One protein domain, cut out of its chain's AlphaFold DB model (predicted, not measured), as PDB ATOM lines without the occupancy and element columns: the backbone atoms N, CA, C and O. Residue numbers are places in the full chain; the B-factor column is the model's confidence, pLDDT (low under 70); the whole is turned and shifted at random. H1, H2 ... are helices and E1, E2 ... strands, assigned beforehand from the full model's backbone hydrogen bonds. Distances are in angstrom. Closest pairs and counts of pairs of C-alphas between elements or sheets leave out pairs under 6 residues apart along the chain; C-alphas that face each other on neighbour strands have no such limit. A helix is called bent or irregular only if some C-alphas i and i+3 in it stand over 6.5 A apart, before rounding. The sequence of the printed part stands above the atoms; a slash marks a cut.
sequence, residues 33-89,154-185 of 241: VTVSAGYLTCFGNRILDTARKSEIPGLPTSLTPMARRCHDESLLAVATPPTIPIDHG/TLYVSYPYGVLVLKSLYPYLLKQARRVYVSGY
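This is residues 33 to 89 and 154 to 185 of the 241 residues of an uncharacterized protein of Pyrenophora tritici-repentis (UniProt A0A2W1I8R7). The model shows one strongly twisted sheet built along a long bent strand, E1, with helix H1 packed across one face and the short helix H2 at the end of the sheet where E5 and E6 lie. Two long stretches with no named element loop out from the sheet: residues 48 to 62 on the side of H1, residues 69 to 82 on the other. The printed part has 89 residues with six named strands and two named helices: along the chain the strands E1 to E5 come first, then H1 and H2, then E6; the sheet is branched, with E1 antiparallel to its neighbours E2 and E3 and parallel to its neighbours E4 and E5, and E5 parallel to its neighbour E6, and the class is mixed, helices and strands. It is compact, with a radius of gyration of the C-alphas of 12.6 A and spans of 38 by 25 by 23 A.

Find C-alpha 33 at (-36.551, -8.828, 18.123); from there E1 runs through residues 33 to 42, 24.3 A, and bends by 72 degrees at residue 39. E2, residues 45 to 47, covers 6.4 A. E3, residues 63 to 68, covers 15.8 A, and E4, residues 83 to 85, 6.4 A. After the cut, start again at C-alpha 154, (-36.208, -10.765, 24.208), where E5, residues 154 to 158, runs 13.6 A. H1, residues 161 to 169, is 12.2 A long, and H2, residues 173 to 176, 5.1 A. E6, residues 177 to 183, runs 16.3 A to C-alpha 183 at (-48.000, -15.585, 19.624).

Begin at E1, whose pairing is staggered. On one side of it, E2 forms an antiparallel hairpin with it, N 42 and O 45 at 2.8 A, and E3 is antiparallel, N 36 and O 66 at 2.9 A. On the other side, E4 is parallel, N 84 and O 39 at 2.8 A, and so is E5, N 35 and O 156 at 2.8 A. E1 lies on one side of E5, and on the other side look for E6, parallel to E5, with N 157 and O 181 at 2.8 A. E5, H1 H2 and E6 make a strand-helix-strand unit, two parallel neighbour strands with helices between, and its crossover is right-handed. H1 is on the sheet at a height of 7.6 A, over E1, and runs across the strands, at 79 degrees to E1 on the local plane; their closest C-alphas, Ser 36 and Gly 162, are 4.0 A apart. H2 only grazes the sheet with residues 173 to 176. H1 and H2 are close but not clearly touching, their closest C-alphas, Leu 166 and Leu 173, being 8.0 A apart. In H1 every O i to N i+4 pair is within hydrogen-bond range; H2 is too short for one.

The two C-alphas farthest apart, Phe 43 and Lys 175, are 38.0 A from each other. Residues 90 to 153 are not printed, and C-alphas 89 and 154 stand 27.8 A apart across the cut. The links E2 to E3 and E3 to E4 are long. Mean pLDDT of the printed part is 78.3; look for values under 70 at residues 49 to 55 and 87 to 89.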
ATOM      1  N   VAL A  33     -36.497  -8.379  19.523       84.19
ATOM      2  CA  VAL A  33     -36.551  -8.828  18.123       84.19
ATOM      3  C   VAL A  33     -37.849  -9.579  17.870       84.19
ATOM      4  O   VAL A  33     -38.151 -10.546  18.564       84.19
ATOM      5  N   THR A  34     -38.584  -9.167  16.841       86.31
ATOM      6  CA  THR A  34     -39.791  -9.843  16.362       86.31
ATOM      7  C   THR A  34     -39.470 -10.633  15.099       86.31
ATOM      8  O   THR A  34     -38.998 -10.067  14.115       86.31
ATOM      9  N   VAL A  35     -39.725 -11.939  15.107       86.69
ATOM     10  CA  VAL A  35     -39.551 -12.835  13.958       86.69
ATOM     11  C   VAL A  35     -40.915 -13.346  13.523       86.69
ATOM     12  O   VAL A  35     -41.634 -13.970  14.305       86.69
ATOM     13  N   SER A  36     -41.278 -13.097  12.269       86.31
ATOM     14  CA  SER A  36     -42.573 -13.493  11.730       86.31
ATOM     15  C   SER A  36     -42.486 -13.914  10.264       86.31
ATOM     16  O   SER A  36     -41.444 -13.811   9.619       86.31
ATOM     17  N   ALA A  37     -43.592 -14.426   9.738       85.38
ATOM     18  CA  ALA A  37     -43.794 -14.625   8.314       85.38
ATOM     19  C   ALA A  37     -45.200 -14.144   7.960       85.38
ATOM     20  O   ALA A  37     -46.156 -14.494   8.654       85.38
ATOM     21  N   GLY A  38     -45.322 -13.346   6.903       83.38
ATOM     22  CA  GLY A  38     -46.580 -12.696   6.539       83.38
ATOM     23  C   GLY A  38     -46.812 -12.622   5.039       83.38
ATOM     24  O   GLY A  38     -45.908 -12.869   4.239       83.38
ATOM     25  N   TYR A  39     -48.048 -12.299   4.662       84.06
ATOM     26  CA  TYR A  39     -48.404 -12.043   3.271       84.06
ATOM     27  C   TYR A  39     -47.826 -10.708   2.840       84.06
ATOM     28  O   TYR A  39     -47.994  -9.700   3.520       84.06
ATOM     29  N   LEU A  40     -47.182 -10.694   1.687       81.69
ATOM     30  CA  LEU A  40     -46.641  -9.476   1.123       81.69
ATOM     31  C   LEU A  40     -47.766  -8.697   0.431       81.69
ATOM     32  O   LEU A  40     -48.537  -9.284  -0.328       81.69
ATOM     33  N   THR A  41     -47.892  -7.400   0.701       79.38
ATOM     34  CA  THR A  41     -48.936  -6.547   0.120       79.38
ATOM     35  C   THR A  41     -48.335  -5.328  -0.575       79.38
ATOM     36  O   THR A  41     -47.540  -4.624   0.037       79.38
ATOM     37  N   CYS A  42     -48.742  -5.029  -1.808       77.69
ATOM     38  CA  CYS A  42     -48.478  -3.749  -2.471       77.69
ATOM     39  C   CYS A  42     -49.795  -3.063  -2.802       77.69
ATOM     40  O   CYS A  42     -50.682  -3.655  -3.414       77.69
ATOM     41  N   PHE A  43     -49.917  -1.810  -2.414       75.88
ATOM     42  CA  PHE A  43     -51.074  -0.944  -2.522       75.88
ATOM     43  C   PHE A  43     -52.324  -1.635  -1.974       75.88
ATOM     44  O   PHE A  43     -53.390  -1.606  -2.582       75.88
ATOM     45  N   GLY A  44     -52.160  -2.334  -0.844       71.56
ATOM     46  CA  GLY A  44     -53.197  -3.155  -0.209       71.56
ATOM     47  C   GLY A  44     -53.480  -4.510  -0.879       71.56
ATOM     48  O   GLY A  44     -54.220  -5.314  -0.317       71.56
ATOM     49  N   ASN A  45     -52.871  -4.813  -2.029       78.44
ATOM     50  CA  ASN A  45     -53.080  -6.064  -2.764       78.44
ATOM     51  C   ASN A  45     -52.008  -7.096  -2.429       78.44
ATOM     52  O   ASN A  45     -50.826  -6.771  -2.394       78.44
ATOM     53  N   ARG A  46     -52.394  -8.358  -2.225       79.94
ATOM     54  CA  ARG A  46     -51.439  -9.439  -1.940       79.94
ATOM     55  C   ARG A  46     -50.605  -9.768  -3.177       79.94
ATOM     56  O   ARG A  46     -51.160 -10.019  -4.241       79.94
ATOM     57  N   ILE A  47     -49.286  -9.803  -3.019       79.25
ATOM     58  CA  ILE A  47     -48.330 -10.115  -4.086       79.25
ATOM     59  C   ILE A  47     -47.458 -11.300  -3.670       79.25
ATOM     60  O   ILE A  47     -47.176 -11.512  -2.493       79.25
ATOM     61  N   LEU A  48     -47.036 -12.088  -4.658       75.19
ATOM     62  CA  LEU A  48     -46.057 -13.155  -4.492       75.19
ATOM     63  C   LEU A  48     -44.690 -12.664  -4.978       75.19
ATOM     64  O   LEU A  48     -44.511 -12.424  -6.169       75.19
ATOM     65  N   ASP A  49     -43.729 -12.524  -4.065       65.69
ATOM     66  CA  ASP A  49     -42.332 -12.268  -4.430       65.69
ATOM     67  C   ASP A  49     -41.599 -13.601  -4.618       65.69
ATOM     68  O   ASP A  49     -41.268 -14.300  -3.658       65.69
ATOM     69  N   THR A  50     -41.373 -13.967  -5.880       65.38
ATOM     70  CA  THR A  50     -40.613 -15.162  -6.270       65.38
ATOM     71  C   THR A  50     -39.129 -14.879  -6.496       65.38
ATOM     72  O   THR A  50     -38.368 -15.817  -6.706       65.38
ATOM     73  N   ALA A  51     -38.696 -13.614  -6.491       60.75
ATOM     74  CA  ALA A  51     -37.349 -13.227  -6.910       60.75
ATOM     75  C   ALA A  51     -36.369 -13.076  -5.738       60.75
ATOM     76  O   ALA A  51     -35.179 -13.337  -5.902       60.75
ATOM     77  N   ARG A  52     -36.842 -12.655  -4.557       60.72
ATOM     78  CA  ARG A  52     -35.975 -12.352  -3.395       60.72
ATOM     79  C   ARG A  52     -36.097 -13.354  -2.249       60.72
ATOM     80  O   ARG A  52     -35.561 -13.127  -1.165       60.72
ATOM     81  N   LYS A  53     -36.825 -14.451  -2.460       64.50
ATOM     82  CA  LYS A  53     -37.214 -15.351  -1.379       64.50
ATOM     83  C   LYS A  53     -36.123 -16.372  -1.059       64.50
ATOM     84  O   LYS A  53     -35.680 -17.114  -1.929       64.50
ATOM     85  N   SER A  54     -35.734 -16.448   0.214       64.31
ATOM     86  CA  SER A  54     -34.974 -17.585   0.730       64.31
ATOM     87  C   SER A  54     -35.913 -18.782   0.907       64.31
ATOM     88  O   SER A  54     -36.961 -18.680   1.549       64.31
ATOM     89  N   GLU A  55     -35.564 -19.920   0.308       66.69
ATOM     90  CA  GLU A  55     -36.343 -21.150   0.453       66.69
ATOM     91  C   GLU A  55     -36.162 -21.708   1.870       66.69
ATOM     92  O   GLU A  55     -35.105 -22.225   2.234       66.69
ATOM     93  N   ILE A  56     -37.202 -21.574   2.695       75.69
ATOM     94  CA  ILE A  56     -37.235 -22.111   4.057       75.69
ATOM     95  C   ILE A  56     -38.038 -23.416   4.039       75.69
ATOM     96  O   ILE A  56     -39.197 -23.412   3.614       75.69
ATOM     97  N   PRO A  57     -37.473 -24.539   4.519       75.19
ATOM     98  CA  PRO A  57     -38.165 -25.821   4.508       75.19
ATOM     99  C   PRO A  57     -39.444 -25.762   5.359       75.19
ATOM    100  O   PRO A  57     -39.396 -25.468   6.553       75.19
ATOM    101  N   GLY A  58     -40.588 -26.061   4.736       72.38
ATOM    102  CA  GLY A  58     -41.905 -26.075   5.386       72.38
ATOM    103  C   GLY A  58     -42.643 -24.731   5.416       72.38
ATOM    104  O   GLY A  58     -43.760 -24.685   5.929       72.38
ATOM    105  N   LEU A  59     -42.070 -23.652   4.870       78.12
ATOM    106  CA  LEU A  59     -42.751 -22.360   4.747       78.12
ATOM    107  C   LEU A  59     -43.496 -22.264   3.397       78.12
ATOM    108  O   LEU A  59     -42.862 -22.433   2.355       78.12
ATOM    109  N   PRO A  60     -44.809 -21.952   3.374       78.06
ATOM    110  CA  PRO A  60     -45.559 -21.751   2.136       78.06
ATOM    111  C   PRO A  60     -44.948 -20.676   1.231       78.06
ATOM    112  O   PRO A  60     -44.499 -19.625   1.699       78.06
ATOM    113  N   THR A  61     -45.002 -20.884  -0.089       73.19
ATOM    114  CA  THR A  61     -44.491 -19.925  -1.088       73.19
ATOM    115  C   THR A  61     -45.187 -18.559  -1.004       73.19
ATOM    116  O   THR A  61     -44.562 -17.546  -1.301       73.19
ATOM    117  N   SER A  62     -46.412 -18.502  -0.476       75.75
ATOM    118  CA  SER A  62     -47.179 -17.268  -0.270       75.75
ATOM    119  C   SER A  62     -46.727 -16.380   0.892       75.75
ATOM    120  O   SER A  62     -47.137 -15.224   0.948       75.75
ATOM    121  N   LEU A  63     -45.932 -16.903   1.832       76.94
ATOM    122  CA  LEU A  63     -45.517 -16.174   3.035       76.94
ATOM    123  C   LEU A  63     -44.056 -15.757   2.954       76.94
ATOM    124  O   LEU A  63     -43.183 -16.602   2.763       76.94
ATOM    125  N   THR A  64     -43.778 -14.476   3.158       79.75
ATOM    126  CA  THR A  64     -42.415 -13.942   3.169       79.75
ATOM    127  C   THR A  64     -41.881 -13.930   4.603       79.75
ATOM    128  O   THR A  64     -42.570 -13.423   5.494       79.75
ATOM    129  N   PRO A  65     -40.690 -14.505   4.863       82.00
ATOM    130  CA  PRO A  65     -40.052 -14.425   6.174       82.00
ATOM    131  C   PRO A  65     -39.623 -12.987   6.481       82.00
ATOM    132  O   PRO A  65     -39.167 -12.285   5.585       82.00
ATOM    133  N   MET A  66     -39.734 -12.564   7.740       79.00
ATOM    134  CA  MET A  66     -39.312 -11.232   8.170       79.00
ATOM    135  C   MET A  66     -38.810 -11.238   9.618       79.00
ATOM    136  O   MET A  66     -39.398 -11.880  10.492       79.00
ATOM    137  N   ALA A  67     -37.746 -10.483   9.889       80.06
ATOM    138  CA  ALA A  67     -37.252 -10.241  11.242       80.06
ATOM    139  C   ALA A  67     -37.006  -8.744  11.476       80.06
ATOM    140  O   ALA A  67     -36.297  -8.094  10.712       80.06
ATOM    141  N   ARG A  68     -37.576  -8.190  12.552       78.12
ATOM    142  CA  ARG A  68     -37.473  -6.770  12.928       78.12
ATOM    143  C   ARG A  68     -36.896  -6.596  14.326       78.12
ATOM    144  O   ARG A  68     -37.084  -7.441  15.195       78.12
ATOM    145  N   ARG A  69     -36.203  -5.479  14.547       72.19
ATOM    146  CA  ARG A  69     -35.551  -5.114  15.819       72.19
ATOM    147  C   ARG A  69     -36.390  -4.149  16.637       72.19
ATOM    148  O   ARG A  69     -35.984  -3.028  16.910       72.19
ATOM    149  N   CYS A  70     -37.598  -4.589  16.919       74.75
ATOM    150  CA  CYS A  70     -38.556  -3.909  17.765       74.75
ATOM    151  C   CYS A  70     -39.674  -4.897  18.081       74.75
ATOM    152  O   CYS A  70     -39.822  -5.928  17.406       74.75
ATOM    153  N   HIS A  71     -40.463  -4.591  19.104       80.88
ATOM    154  CA  HIS A  71     -41.753  -5.236  19.276       80.88
ATOM    155  C   HIS A  71     -42.699  -4.749  18.171       80.88
ATOM    156  O   HIS A  71     -42.919  -3.548  18.036       80.88
ATOM    157  N   ASP A  72     -43.229  -5.667  17.361       80.88
ATOM    158  CA  ASP A  72     -44.189  -5.333  16.306       80.88
ATOM    159  C   ASP A  72     -45.479  -6.135  16.511       80.88
ATOM    160  O   ASP A  72     -45.580  -7.308  16.142       80.88
ATOM    161  N   GLU A  73     -46.469  -5.485  17.123       82.56
ATOM    162  CA  GLU A  73     -47.770  -6.083  17.439       82.56
ATOM    163  C   GLU A  73     -48.530  -6.518  16.180       82.56
ATOM    164  O   GLU A  73     -49.225  -7.536  16.195       82.56
ATOM    165  N   SER A  74     -48.359  -5.799  15.065       82.12
ATOM    166  CA  SER A  74     -49.070  -6.087  13.813       82.12
ATOM    167  C   SER A  74     -48.671  -7.440  13.214       82.12
ATOM    168  O   SER A  74     -49.488  -8.130  12.604       82.12
ATOM    169  N   LEU A  75     -47.430  -7.868  13.458       79.19
ATOM    170  CA  LEU A  75     -46.878  -9.145  12.996       79.19
ATOM    171  C   LEU A  75     -47.158 -10.317  13.932       79.19
ATOM    172  O   LEU A  75     -46.933 -11.474  13.558       79.19
ATOM    173  N   LEU A  76     -47.589  -9.995  15.146       81.75
ATOM    174  CA  LEU A  76     -47.873 -10.907  16.247       81.75
ATOM    175  C   LEU A  76     -49.380 -11.043  16.501       81.75
ATOM    176  O   LEU A  76     -49.778 -11.760  17.424       81.75
ATOM    177  N   ALA A  77     -50.200 -10.366  15.689       81.56
ATOM    178  CA  ALA A  77     -51.645 -10.335  15.799       81.56
ATOM    179  C   ALA A  77     -52.243 -11.748  15.733       81.56
ATOM    180  O   ALA A  77     -51.956 -12.541  14.836       81.56
ATOM    181  N   VAL A  78     -53.102 -12.052  16.705       77.88
ATOM    182  CA  VAL A  78     -53.752 -13.366  16.840       77.88
ATOM    183  C   VAL A  78     -55.021 -13.460  15.992       77.88
ATOM    184  O   VAL A  78     -55.435 -14.555  15.646       77.88
ATOM    185  N   ALA A  79     -55.655 -12.331  15.662       77.81
ATOM    186  CA  ALA A  79     -56.953 -12.305  14.980       77.81
ATOM    187  C   ALA A  79     -56.855 -12.108  13.460       77.81
ATOM    188  O   ALA A  79     -57.756 -12.505  12.727       77.81
ATOM    189  N   THR A  80     -55.784 -11.477  12.984       79.00
ATOM    190  CA  THR A  80     -55.606 -11.120  11.575       79.00
ATOM    191  C   THR A  80     -54.289 -11.678  11.066       79.00
ATOM    192  O   THR A  80     -53.281 -11.557  11.766       79.00
ATOM    193  N   PRO A  81     -54.256 -12.256   9.853       76.81
ATOM    194  CA  PRO A  81     -53.012 -12.749   9.294       76.81
ATOM    195  C   PRO A  81     -52.022 -11.587   9.115       76.81
ATOM    196  O   PRO A  81     -52.422 -10.520   8.641       76.81
ATOM    197  N   PRO A  82     -50.739 -11.776   9.458       80.00
ATOM    198  CA  PRO A  82     -49.735 -10.727   9.339       80.00
ATOM    199  C   PRO A  82     -49.535 -10.333   7.870       80.00
ATOM    200  O   PRO A  82     -49.319 -11.189   7.006       80.00
ATOM    201  N   THR A  83     -49.599  -9.031   7.587       80.31
ATOM    202  CA  THR A  83     -49.370  -8.446   6.256       80.31
ATOM    203  C   THR A  83     -48.155  -7.531   6.267       80.31
ATOM    204  O   THR A  83     -47.984  -6.735   7.189       80.31
ATOM    205  N   ILE A  84     -47.326  -7.622   5.232       79.00
ATOM    206  CA  ILE A  84     -46.082  -6.872   5.084       79.00
ATOM    207  C   ILE A  84     -46.241  -5.935   3.879       79.00
ATOM    208  O   ILE A  84     -46.191  -6.412   2.742       79.00
ATOM    209  N   PRO A  85     -46.454  -4.625   4.083       75.62
ATOM    210  CA  PRO A  85     -46.556  -3.677   2.980       75.62
ATOM    211  C   PRO A  85     -45.193  -3.440   2.307       75.62
ATOM    212  O   PRO A  85     -44.214  -3.165   2.999       75.62
ATOM    213  N   ILE A  86     -45.133  -3.506   0.970       72.25
ATOM    214  CA  ILE A  86     -43.962  -3.081   0.170       72.25
ATOM    215  C   ILE A  86     -44.038  -1.588  -0.195       72.25
ATOM    216  O   ILE A  86     -43.031  -1.005  -0.578       72.25
ATOM    217  N   ASP A  87     -45.210  -0.953  -0.071       61.31
ATOM    218  CA  ASP A  87     -45.470   0.412  -0.580       61.31
ATOM    219  C   ASP A  87     -44.546   1.476  -0.009       61.31
ATOM    220  O   ASP A  87     -44.183   2.431  -0.695       61.31
ATOM    221  N   HIS A  88     -44.098   1.267   1.223       52.59
ATOM    222  CA  HIS A  88     -42.949   1.969   1.768       52.59
ATOM    223  C   HIS A  88     -41.691   1.294   1.234       52.59
ATOM    224  O   HIS A  88     -40.993   0.566   1.944       52.59
ATOM    225  N   GLY A  89     -41.442   1.483  -0.061       47.28
ATOM    226  CA  GLY A  89     -40.251   0.973  -0.707       47.28
ATOM    227  C   GLY A  89     -39.040   1.593  -0.037       47.28
ATOM    228  O   GLY A  89     -38.721   2.724  -0.362       47.28
ATOM    229  N   THR A 154     -34.818 -10.307  24.195       84.94
ATOM    230  CA  THR A 154     -36.208 -10.765  24.208       84.94
ATOM    231  C   THR A 154     -36.678 -11.001  22.777       84.94
ATOM    232  O   THR A 154     -36.651 -10.100  21.940       84.94
ATOM    233  N   LEU A 155     -37.104 -12.227  22.485       85.94
ATOM    234  CA  LEU A 155     -37.622 -12.615  21.176       85.94
ATOM    235  C   LEU A 155     -39.147 -12.700  21.204       85.94
ATOM    236  O   LEU A 155     -39.704 -13.356  22.079       85.94
ATOM    237  N   TYR A 156     -39.804 -12.117  20.209       87.69
ATOM    238  CA  TYR A 156     -41.215 -12.335  19.907       87.69
ATOM    239  C   TYR A 156     -41.328 -13.099  18.592       87.69
ATOM    240  O   TYR A 156     -40.718 -12.717  17.596       87.69
ATOM    241  N   VAL A 157     -42.065 -14.203  18.572       89.06
ATOM    242  CA  VAL A 157     -42.087 -15.118  17.427       89.06
ATOM    243  C   VAL A 157     -43.517 -15.432  17.032       89.06
ATOM    244  O   VAL A 157     -44.315 -15.817  17.888       89.06
ATOM    245  N   SER A 158     -43.819 -15.340  15.734       89.06
ATOM    246  CA  SER A 158     -45.126 -15.752  15.230       89.06
ATOM    247  C   SER A 158     -45.246 -17.276  15.062       89.06
ATOM    248  O   SER A 158     -44.408 -17.918  14.423       89.06
ATOM    249  N   TYR A 159     -46.284 -17.895  15.623       86.44
ATOM    250  CA  TYR A 159     -46.602 -19.312  15.424       86.44
ATOM    251  C   TYR A 159     -47.603 -19.497  14.273       86.44
ATOM    252  O   TYR A 159     -48.582 -18.753  14.215       86.44
ATOM    253  N   PRO A 160     -47.423 -20.496  13.385       83.19
ATOM    254  CA  PRO A 160     -46.340 -21.493  13.359       83.19
ATOM    255  C   PRO A 160     -45.106 -21.064  12.549       83.19
ATOM    256  O   PRO A 160     -44.019 -21.610  12.733       83.19
ATOM    257  N   TYR A 161     -45.264 -20.112  11.630       84.56
ATOM    258  CA  TYR A 161     -44.296 -19.884  10.561       84.56
ATOM    259  C   TYR A 161     -43.052 -19.106  11.003       84.56
ATOM    260  O   TYR A 161     -41.953 -19.443  10.567       84.56
ATOM    261  N   GLY A 162     -43.173 -18.142  11.918       82.50
ATOM    262  CA  GLY A 162     -42.028 -17.427  12.493       82.50
ATOM    263  C   GLY A 162     -41.036 -18.355  13.207       82.50
ATOM    264  O   GLY A 162     -39.833 -18.106  13.177       82.50
ATOM    265  N   VAL A 163     -41.497 -19.484  13.757       86.31
ATOM    266  CA  VAL A 163     -40.617 -20.510  14.350       86.31
ATOM    267  C   VAL A 163     -39.746 -21.188  13.286       86.31
ATOM    268  O   VAL A 163     -38.566 -21.454  13.528       86.31
ATOM    269  N   LEU A 164     -40.298 -21.443  12.093       84.88
ATOM    270  CA  LEU A 164     -39.539 -22.000  10.969       84.88
ATOM    271  C   LEU A 164     -38.467 -21.015  10.502       84.88
ATOM    272  O   LEU A 164     -37.314 -21.410  10.338       84.88
ATOM    273  N   VAL A 165     -38.835 -19.735  10.387       84.50
ATOM    274  CA  VAL A 165     -37.918 -18.646  10.021       84.50
ATOM    275  C   VAL A 165     -36.786 -18.502  11.032       84.50
ATOM    276  O   VAL A 165     -35.619 -18.421  10.652       84.50
ATOM    277  N   LEU A 166     -37.106 -18.531  12.327       84.88
ATOM    278  CA  LEU A 166     -36.113 -18.446  13.394       84.88
ATOM    279  C   LEU A 166     -35.109 -19.603  13.321       84.88
ATOM    280  O   LEU A 166     -33.904 -19.390  13.452       84.88
ATOM    281  N   LYS A 167     -35.592 -20.826  13.074       86.12
ATOM    282  CA  LYS A 167     -34.745 -22.019  12.974       86.12
ATOM    283  C   LYS A 167     -33.831 -21.986  11.746       86.12
ATOM    284  O   LYS A 167     -32.685 -22.418  11.851       86.12
ATOM    285  N   SER A 168     -34.330 -21.524  10.600       82.50
ATOM    286  CA  SER A 168     -33.580 -21.539   9.341       82.50
ATOM    287  C   SER A 168     -32.624 -20.357   9.195       82.50
ATOM    288  O   SER A 168     -31.497 -20.554   8.751       82.50
ATOM    289  N   LEU A 169     -33.054 -19.143   9.552       79.56
ATOM    290  CA  LEU A 169     -32.297 -17.915   9.288       79.56
ATOM    291  C   LEU A 169     -31.475 -17.445  10.491       79.56
ATOM    292  O   LEU A 169     -30.375 -16.923  10.314       79.56
ATOM    293  N   TYR A 170     -31.969 -17.645  11.717       81.62
ATOM    294  CA  TYR A 170     -31.376 -17.034  12.910       81.62
ATOM    295  C   TYR A 170     -31.230 -17.994  14.109       81.62
ATOM    296  O   TYR A 170     -31.643 -17.667  15.227       81.62
ATOM    297  N   PRO A 171     -30.564 -19.156  13.946       81.38
ATOM    298  CA  PRO A 171     -30.416 -20.139  15.026       81.38
ATOM    299  C   PRO A 171     -29.566 -19.632  16.202       81.38
ATOM    300  O   PRO A 171     -29.638 -20.168  17.307       81.38
ATOM    301  N   TYR A 172     -28.741 -18.605  15.982       77.62
ATOM    302  CA  TYR A 172     -27.884 -18.016  17.011       77.62
ATOM    303  C   TYR A 172     -28.657 -17.135  17.999       77.62
ATOM    304  O   TYR A 172     -28.245 -17.047  19.154       77.62
ATOM    305  N   LEU A 173     -29.786 -16.539  17.591       79.19
ATOM    306  CA  LEU A 173     -30.597 -15.703  18.481       79.19
ATOM    307  C   LEU A 173     -31.152 -16.520  19.643       79.19
ATOM    308  O   LEU A 173     -31.182 -16.031  20.763       79.19
ATOM    309  N   LEU A 174     -31.499 -17.788  19.410       79.31
ATOM    310  CA  LEU A 174     -31.955 -18.698  20.465       79.31
ATOM    311  C   LEU A 174     -30.892 -18.952  21.541       79.31
ATOM    312  O   LEU A 174     -31.242 -19.229  22.680       79.31
ATOM    313  N   LYS A 175     -29.601 -18.852  21.201       77.88
ATOM    314  CA  LYS A 175     -28.511 -19.006  22.179       77.88
ATOM    315  C   LYS A 175     -28.311 -17.758  23.040       77.88
ATOM    316  O   LYS A 175     -27.716 -17.856  24.104       77.88
ATOM    317  N   GLN A 176     -28.747 -16.601  22.548       73.62
ATOM    318  CA  GLN A 176     -28.580 -15.297  23.197       73.62
ATOM    319  C   GLN A 176     -29.875 -14.804  23.857       73.62
ATOM    320  O   GLN A 176     -29.840 -13.905  24.693       73.62
ATOM    321  N   ALA A 177     -31.014 -15.378  23.469       74.56
ATOM    322  CA  ALA A 177     -32.323 -15.022  23.975       74.56
ATOM    323  C   ALA A 177     -32.484 -15.460  25.425       74.56
ATOM    324  O   ALA A 177     -32.343 -16.635  25.761       74.56
ATOM    325  N   ARG A 178     -32.836 -14.499  26.272       76.88
ATOM    326  CA  ARG A 178     -33.182 -14.733  27.671       76.88
ATOM    327  C   ARG A 178     -34.677 -14.996  27.838       76.88
ATOM    328  O   ARG A 178     -35.072 -15.748  28.723       76.88
ATOM    329  N   ARG A 179     -35.508 -14.389  26.983       81.94
ATOM    330  CA  ARG A 179     -36.970 -14.544  26.981       81.94
ATOM    331  C   ARG A 179     -37.464 -14.765  25.556       81.94
ATOM    332  O   ARG A 179     -36.976 -14.127  24.626       81.94
ATOM    333  N   VAL A 180     -38.426 -15.672  25.391       87.19
ATOM    334  CA  VAL A 180     -39.062 -15.961  24.101       87.19
ATOM    335  C   VAL A 180     -40.571 -15.978  24.296       87.19
ATOM    336  O   VAL A 180     -41.095 -16.809  25.036       87.19
ATOM    337  N   TYR A 181     -41.260 -15.067  23.622       87.56
ATOM    338  CA  TYR A 181     -42.709 -14.986  23.567       87.56
ATOM    339  C   TYR A 181     -43.178 -15.481  22.212       87.56
ATOM    340  O   TYR A 181     -42.667 -15.069  21.172       87.56
ATOM    341  N   VAL A 182     -44.153 -16.380  22.226       89.00
ATOM    342  CA  VAL A 182     -44.713 -16.961  21.012       89.00
ATOM    343  C   VAL A 182     -46.188 -16.600  20.964       89.00
ATOM    344  O   VAL A 182     -46.940 -16.948  21.872       89.00
ATOM    345  N   SER A 183     -46.598 -15.903  19.915       86.81
ATOM    346  CA  SER A 183     -48.000 -15.585  19.624       86.81
ATOM    347  C   SER A 183     -48.262 -15.865  18.154       86.81
ATOM    348  O   SER A 183     -47.322 -16.024  17.395       86.81
ATOM    349  N   GLY A 184     -49.500 -15.980  17.697       76.12
ATOM    350  CA  GLY A 184     -49.719 -16.110  16.261       76.12
ATOM    351  C   GLY A 184     -51.095 -16.594  15.883       76.12
ATOM    352  O   GLY A 184     -51.891 -17.013  16.723       76.12
ATOM    353  N   TYR A 185     -51.332 -16.524  14.582       75.31
ATOM    354  CA  TYR A 185     -52.549 -16.948  13.926       75.31
ATOM    355  C   TYR A 185     -52.261 -18.221  13.129       75.31
ATOM    356  O   TYR A 185     -51.388 -18.244  12.258       75.31
TER     357      TYR A 185